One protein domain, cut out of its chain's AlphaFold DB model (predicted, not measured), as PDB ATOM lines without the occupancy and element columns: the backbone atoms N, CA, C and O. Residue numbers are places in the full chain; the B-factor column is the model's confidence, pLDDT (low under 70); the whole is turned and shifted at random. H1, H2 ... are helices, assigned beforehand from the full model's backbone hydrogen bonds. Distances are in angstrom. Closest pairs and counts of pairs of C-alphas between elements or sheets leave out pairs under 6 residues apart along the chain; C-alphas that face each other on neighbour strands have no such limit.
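This is residues 92 to 142 of the 150 residues of the protein "GST N-terminal domain-containing protein" of Rickenella mellea (UniProt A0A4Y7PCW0). Start at residue 92 and one long helix, H1, leads to a short link of 7 residues, after which a shorter helix, H2, folds back; H1, the link and H2 make a spread, lopsided U with an empty middle, its two arms apart. The whole is flat, its C-alphas spanning 44 by 33 by 8 A. The printed part has 51 residues with two named helices, H1 then H2, and no named strand: all helix. It is only just extended, close to loose, with a radius of gyration of the C-alphas of 14.9 A.

Look along H1, residues 92 to 119, for a kink of 29 degrees near residue 110. It is apart from H2, residues 127 to 141. In H2 every O i to N i+4 pair is within hydrogen-bond range; in H1, 21 of 24 are.

Find C-alpha 92 at (120.559, 123.626, 128.508); from there H1 runs 39.1 A to C-alpha 119. H2 runs 20.9 A from C-alpha 127 to C-alpha 141 at (145.113, 130.683, 143.536).

The two C-alphas farthest apart, of Lys 92 and Glu 128, are 43.7 A apart. The printed part has no cut. Read residues 120 to 142 with care: their pLDDT is under 70.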
ATOM      1  N   LYS A  92     119.496 123.534 129.521       98.12
ATOM      2  CA  LYS A  92     120.559 123.626 128.508       98.12
ATOM      3  C   LYS A  92     120.663 125.026 127.912       98.12
ATOM      4  O   LYS A  92     121.766 125.518 127.713       98.12
ATOM      5  N   GLU A  93     119.529 125.657 127.627       96.69
ATOM      6  CA  GLU A  93     119.505 127.013 127.069       96.69
ATOM      7  C   GLU A  93     119.928 128.035 128.121       96.69
ATOM      8  O   GLU A  93     120.747 128.902 127.831       96.69
ATOM      9  N   LEU A  94     119.468 127.870 129.365       96.19
ATOM     10  CA  LEU A  94     119.908 128.691 130.488       96.19
ATOM     11  C   LEU A  94     121.424 128.581 130.710       96.19
ATOM     12  O   LEU A  94     122.099 129.594 130.863       96.19
ATOM     13  N   ALA A  95     121.989 127.370 130.637       97.81
ATOM     14  CA  ALA A  95     123.436 127.179 130.725       97.81
ATOM     15  C   ALA A  95     124.199 127.889 129.590       97.81
ATOM     16  O   ALA A  95     125.256 128.465 129.841       97.81
ATOM     17  N   LEU A  96     123.668 127.896 128.360       98.12
ATOM     18  CA  LEU A  96     124.264 128.639 127.242       98.12
ATOM     19  C   LEU A  96     124.201 130.157 127.460       98.12
ATOM     20  O   LEU A  96     125.177 130.847 127.171       98.12
ATOM     21  N   ILE A  97     123.096 130.674 128.004       97.00
ATOM     22  CA  ILE A  97     122.973 132.089 128.384       97.00
ATOM     23  C   ILE A  97     124.031 132.435 129.438       97.00
ATOM     24  O   ILE A  97     124.816 133.362 129.239       97.00
ATOM     25  N   HIS A  98     124.117 131.650 130.517       97.44
ATOM     26  CA  HIS A  98     125.097 131.867 131.583       97.44
ATOM     27  C   HIS A  98     126.540 131.758 131.082       97.44
ATOM     28  O   HIS A  98     127.392 132.528 131.522       97.44
ATOM     29  N   GLN A  99     126.826 130.856 130.137       97.94
ATOM     30  CA  GLN A  99     128.145 130.747 129.512       97.94
ATOM     31  C   GLN A  99     128.548 132.071 128.850       97.94
ATOM     32  O   GLN A  99     129.647 132.565 129.098       97.94
ATOM     33  N   TRP A 100     127.670 132.657 128.033       97.12
ATOM     34  CA  TRP A 100     127.963 133.914 127.340       97.12
ATOM     35  C   TRP A 100     127.991 135.117 128.277       97.12
ATOM     36  O   TRP A 100     128.833 135.992 128.097       97.12
ATOM     37  N   VAL A 101     127.123 135.148 129.288       96.44
ATOM     38  CA  VAL A 101     127.149 136.175 130.338       96.44
ATOM     39  C   VAL A 101     128.472 136.136 131.101       96.44
ATOM     40  O   VAL A 101     129.143 137.159 131.212       96.44
ATOM     41  N   SER A 102     128.876 134.952 131.563       96.62
ATOM     42  CA  SER A 102     130.133 134.748 132.283       96.62
ATOM     43  C   SER A 102     131.331 135.135 131.417       96.62
ATOM     44  O   SER A 102     132.151 135.948 131.832       96.62
ATOM     45  N   TYR A 103     131.377 134.659 130.167       96.19
ATOM     46  CA  TYR A 103     132.433 135.013 129.217       96.19
ATOM     47  C   TYR A 103     132.494 136.523 128.948       96.19
ATOM     48  O   TYR A 103     133.574 137.108 128.908       96.19
ATOM     49  N   ALA A 104     131.345 137.187 128.797       94.56
ATOM     50  CA  ALA A 104     131.301 138.631 128.613       94.56
ATOM     51  C   ALA A 104     131.825 139.386 129.844       94.56
ATOM     52  O   ALA A 104     132.539 140.373 129.681       94.56
ATOM     53  N   ASP A 105     131.530 138.928 131.059       92.12
ATOM     54  CA  ASP A 105     132.008 139.572 132.283       92.12
ATOM     55  C   ASP A 105     133.525 139.341 132.486       92.12
ATOM     56  O   ASP A 105     134.263 140.291 132.775       92.12
ATOM     57  N   THR A 106     134.017 138.112 132.280       91.56
ATOM     58  CA  THR A 106     135.410 137.734 132.587       91.56
ATOM     59  C   THR A 106     136.395 137.991 131.451       91.56
ATOM     60  O   THR A 106     137.502 138.456 131.720       91.56
ATOM     61  N   GLU A 107     136.011 137.735 130.199       91.94
ATOM     62  CA  GLU A 107     136.909 137.784 129.033       91.94
ATOM     63  C   GLU A 107     136.707 139.011 128.147       91.94
ATOM     64  O   GLU A 107     137.552 139.304 127.309       91.94
ATOM     65  N   ILE A 108     135.610 139.754 128.300       90.19
ATOM     66  CA  ILE A 108     135.410 141.012 127.566       90.19
ATOM     67  C   ILE A 108     135.493 142.178 128.550       90.19
ATOM     68  O   ILE A 108     136.399 143.007 128.470       90.19
ATOM     69  N   GLY A 109     134.607 142.198 129.546       86.31
ATOM     70  CA  GLY A 109     134.470 143.272 130.523       86.31
ATOM     71  C   GLY A 109     135.759 143.562 131.291       86.31
ATOM     72  O   GLY A 109     136.139 144.730 131.423       86.31
ATOM     73  N   ARG A 110     136.477 142.523 131.747       80.25
ATOM     74  CA  ARG A 110     137.767 142.670 132.450       80.25
ATOM     75  C   ARG A 110     138.774 143.480 131.624       80.25
ATOM     76  O   ARG A 110     139.306 144.473 132.128       80.25
ATOM     77  N   TYR A 111     138.998 143.119 130.360       82.38
ATOM     78  CA  TYR A 111     139.993 143.785 129.509       82.38
ATOM     79  C   TYR A 111     139.500 145.114 128.929       82.38
ATOM     80  O   TYR A 111     140.291 146.052 128.784       82.38
ATOM     81  N   THR A 112     138.200 145.255 128.651       83.56
ATOM     82  CA  THR A 112     137.625 146.543 128.242       83.56
ATOM     83  C   THR A 112     137.806 147.581 129.344       83.56
ATOM     84  O   THR A 112     138.274 148.685 129.068       83.56
ATOM     85  N   ASN A 113     137.541 147.227 130.605       75.75
ATOM     86  CA  ASN A 113     137.742 148.134 131.737       75.75
ATOM     87  C   ASN A 113     139.213 148.545 131.907       75.75
ATOM     88  O   ASN A 113     139.492 149.698 132.239       75.75
ATOM     89  N   GLN A 114     140.161 147.633 131.666       73.62
ATOM     90  CA  GLN A 114     141.591 147.962 131.675       73.62
ATOM     91  C   GLN A 114     141.952 148.936 130.546       73.62
ATOM     92  O   GLN A 114     142.589 149.957 130.796       73.62
ATOM     93  N   THR A 115     141.486 148.669 129.327       78.81
ATOM     94  CA  THR A 115     141.733 149.530 128.161       78.81
ATOM     95  C   THR A 115     141.139 150.927 128.345       78.81
ATOM     96  O   THR A 115     141.819 151.924 128.114       78.81
ATOM     97  N   VAL A 116     139.893 151.029 128.818       77.94
ATOM     98  CA  VAL A 116     139.234 152.321 129.078       77.94
ATOM     99  C   VAL A 116     140.013 153.135 130.108       77.94
ATOM    100  O   VAL A 116     140.206 154.334 129.897       77.94
ATOM    101  N   LYS A 117     140.515 152.497 131.176       72.81
ATOM    102  CA  LYS A 117     141.385 153.155 132.162       72.81
ATOM    103  C   LYS A 117     142.662 153.689 131.514       72.81
ATOM    104  O   LYS A 117     143.006 154.833 131.770       72.81
ATOM    105  N   LEU A 118     143.326 152.918 130.652       74.88
ATOM    106  CA  LEU A 118     144.539 153.372 129.955       74.88
ATOM    107  C   LEU A 118     144.288 154.603 129.066       74.88
ATOM    108  O   LEU A 118     145.136 155.487 128.999       74.88
ATOM    109  N   LEU A 119     143.126 154.681 128.411       79.50
ATOM    110  CA  LEU A 119     142.780 155.790 127.514       79.50
ATOM    111  C   LEU A 119     142.354 157.074 128.250       79.50
ATOM    112  O   LEU A 119     142.562 158.165 127.728       79.50
ATOM    113  N   HIS A 120     141.777 156.960 129.449       69.69
ATOM    114  CA  HIS A 120     141.168 158.080 130.186       69.69
ATOM    115  C   HIS A 120     141.914 158.428 131.484       69.69
ATOM    116  O   HIS A 120     141.292 158.794 132.478       69.69
ATOM    117  N   SER A 121     143.250 158.333 131.475       61.84
ATOM    118  CA  SER A 121     144.135 158.795 132.567       61.84
ATOM    119  C   SER A 121     144.283 157.868 133.784       61.84
ATOM    120  O   SER A 121     144.722 158.305 134.847       61.84
ATOM    121  N   GLY A 122     143.995 156.573 133.646       60.25
ATOM    122  CA  GLY A 122     144.522 155.562 134.564       60.25
ATOM    123  C   GLY A 122     146.054 155.505 134.481       60.25
ATOM    124  O   GLY A 122     146.615 155.859 133.440       60.25
ATOM    125  N   PRO A 123     146.759 155.084 135.550       56.22
ATOM    126  CA  PRO A 123     148.205 154.933 135.480       56.22
ATOM    127  C   PRO A 123     148.549 154.020 134.298       56.22
ATOM    128  O   PRO A 123     148.028 152.907 134.191       56.22
ATOM    129  N   LEU A 124     149.404 154.515 133.397       56.84
ATOM    130  CA  LEU A 124     150.033 153.695 132.365       56.84
ATOM    131  C   LEU A 124     150.694 152.494 133.046       56.84
ATOM    132  O   LEU A 124     151.082 152.595 134.212       56.84
ATOM    133  N   TYR A 125     150.803 151.373 132.325       59.97
ATOM    134  CA  TYR A 125     151.465 150.158 132.803       59.97
ATOM    135  C   TYR A 125     152.649 150.489 133.726       59.97
ATOM    136  O   TYR A 125     153.637 151.093 133.306       59.97
ATOM    137  N   ASN A 126     152.519 150.102 134.994       65.88
ATOM    138  CA  ASN A 126     153.595 150.154 135.962       65.88
ATOM    139  C   ASN A 126     153.973 148.712 136.283       65.88
ATOM    140  O   ASN A 126     153.163 147.959 136.831       65.88
ATOM    141  N   LYS A 127     155.205 148.346 135.924       69.00
ATOM    142  CA  LYS A 127     155.777 147.015 136.125       69.00
ATOM    143  C   LYS A 127     155.596 146.540 137.577       69.00
ATOM    144  O   LYS A 127     155.149 145.420 137.786       69.00
ATOM    145  N   GLU A 128     155.789 147.425 138.555       69.56
ATOM    146  CA  GLU A 128     155.603 147.150 139.989       69.56
ATOM    147  C   GLU A 128     154.142 146.803 140.342       69.56
ATOM    148  O   GLU A 128     153.872 145.816 141.022       69.56
ATOM    149  N   VAL A 129     153.170 147.572 139.831       66.19
ATOM    150  CA  VAL A 129     151.734 147.365 140.111       66.19
ATOM    151  C   VAL A 129     151.211 146.105 139.419       66.19
ATOM    152  O   VAL A 129     150.397 145.367 139.979       66.19
ATOM    153  N   SER A 130     151.698 145.827 138.207       64.44
ATOM    154  CA  SER A 130     151.355 144.613 137.467       64.44
ATOM    155  C   SER A 130     151.877 143.367 138.182       64.44
ATOM    156  O   SER A 130     151.129 142.402 138.325       64.44
ATOM    157  N   TYR A 131     153.117 143.388 138.683       67.75
ATOM    158  CA  TYR A 131     153.658 142.272 139.459       67.75
ATOM    159  C   TYR A 131     152.968 142.101 140.802       67.75
ATOM    160  O   TYR A 131     152.713 140.965 141.179       67.75
ATOM    161  N   ALA A 132     152.607 143.182 141.496       65.44
ATOM    162  CA  ALA A 132     151.848 143.080 142.740       65.44
ATOM    163  C   ALA A 132     150.474 142.426 142.515       65.44
ATOM    164  O   ALA A 132     150.050 141.590 143.309       65.44
ATOM    165  N   SER A 133     149.807 142.754 141.404       60.12
ATOM    166  CA  SER A 133     148.510 142.170 141.037       60.12
ATOM    167  C   SER A 133     148.634 140.681 140.695       60.12
ATOM    168  O   SER A 133     147.856 139.874 141.194       60.12
ATOM    169  N   ILE A 134     149.650 140.311 139.905       62.31
ATOM    170  CA  ILE A 134     149.954 138.913 139.558       62.31
ATOM    171  C   ILE A 134     150.370 138.125 140.805       62.31
ATOM    172  O   ILE A 134     149.915 137.006 140.995       62.31
ATOM    173  N   ALA A 135     151.192 138.704 141.683       62.25
ATOM    174  CA  ALA A 135     151.625 138.073 142.928       62.25
ATOM    175  C   ALA A 135     150.450 137.835 143.884       62.25
ATOM    176  O   ALA A 135     150.387 136.786 144.521       62.25
ATOM    177  N   LEU A 136     149.499 138.773 143.958       63.41
ATOM    178  CA  LEU A 136     148.273 138.602 144.732       63.41
ATOM    179  C   LEU A 136     147.395 137.490 144.140       63.41
ATOM    180  O   LEU A 136     146.901 136.651 144.884       63.41
ATOM    181  N   GLU A 137     147.239 137.445 142.815       59.53
ATOM    182  CA  GLU A 137     146.477 136.397 142.123       59.53
ATOM    183  C   GLU A 137     147.131 135.019 142.346       59.53
ATOM    184  O   GLU A 137     146.448 134.096 142.772       59.53
ATOM    185  N   VAL A 138     148.462 134.910 142.230       64.06
ATOM    186  CA  VAL A 138     149.263 133.703 142.533       64.06
ATOM    187  C   VAL A 138     149.135 133.255 143.994       64.06
ATOM    188  O   VAL A 138     149.010 132.058 144.257       64.06
ATOM    189  N   LEU A 139     149.140 134.188 144.951       64.81
ATOM    190  CA  LEU A 139     148.938 133.891 146.376       64.81
ATOM    191  C   LEU A 139     147.520 133.382 146.663       64.81
ATOM    192  O   LEU A 139     147.346 132.512 147.513       64.81
ATOM    193  N   LEU A 140     146.517 133.916 145.962       56.78
ATOM    194  CA  LEU A 140     145.112 133.549 146.141       56.78
ATOM    195  C   LEU A 140     144.747 132.234 145.438       56.78
ATOM    196  O   LEU A 140     143.893 131.502 145.933       56.78
ATOM    197  N   THR A 141     145.386 131.908 144.311       62.34
ATOM    198  CA  THR A 141     145.113 130.683 143.536       62.34
ATOM    199  C   THR A 141     146.094 129.544 143.818       62.34
ATOM    200  O   THR A 141     145.870 128.421 143.371       62.34
ATOM    201  N   GLY A 142     147.192 129.808 144.534       53.09
ATOM    202  CA  GLY A 142     148.238 128.826 144.838       53.09
ATOM    203  C   GLY A 142     149.039 128.351 143.618       53.09
ATOM    204  O   GLY A 142     149.823 127.408 143.723       53.09
TER     205      GLY A 142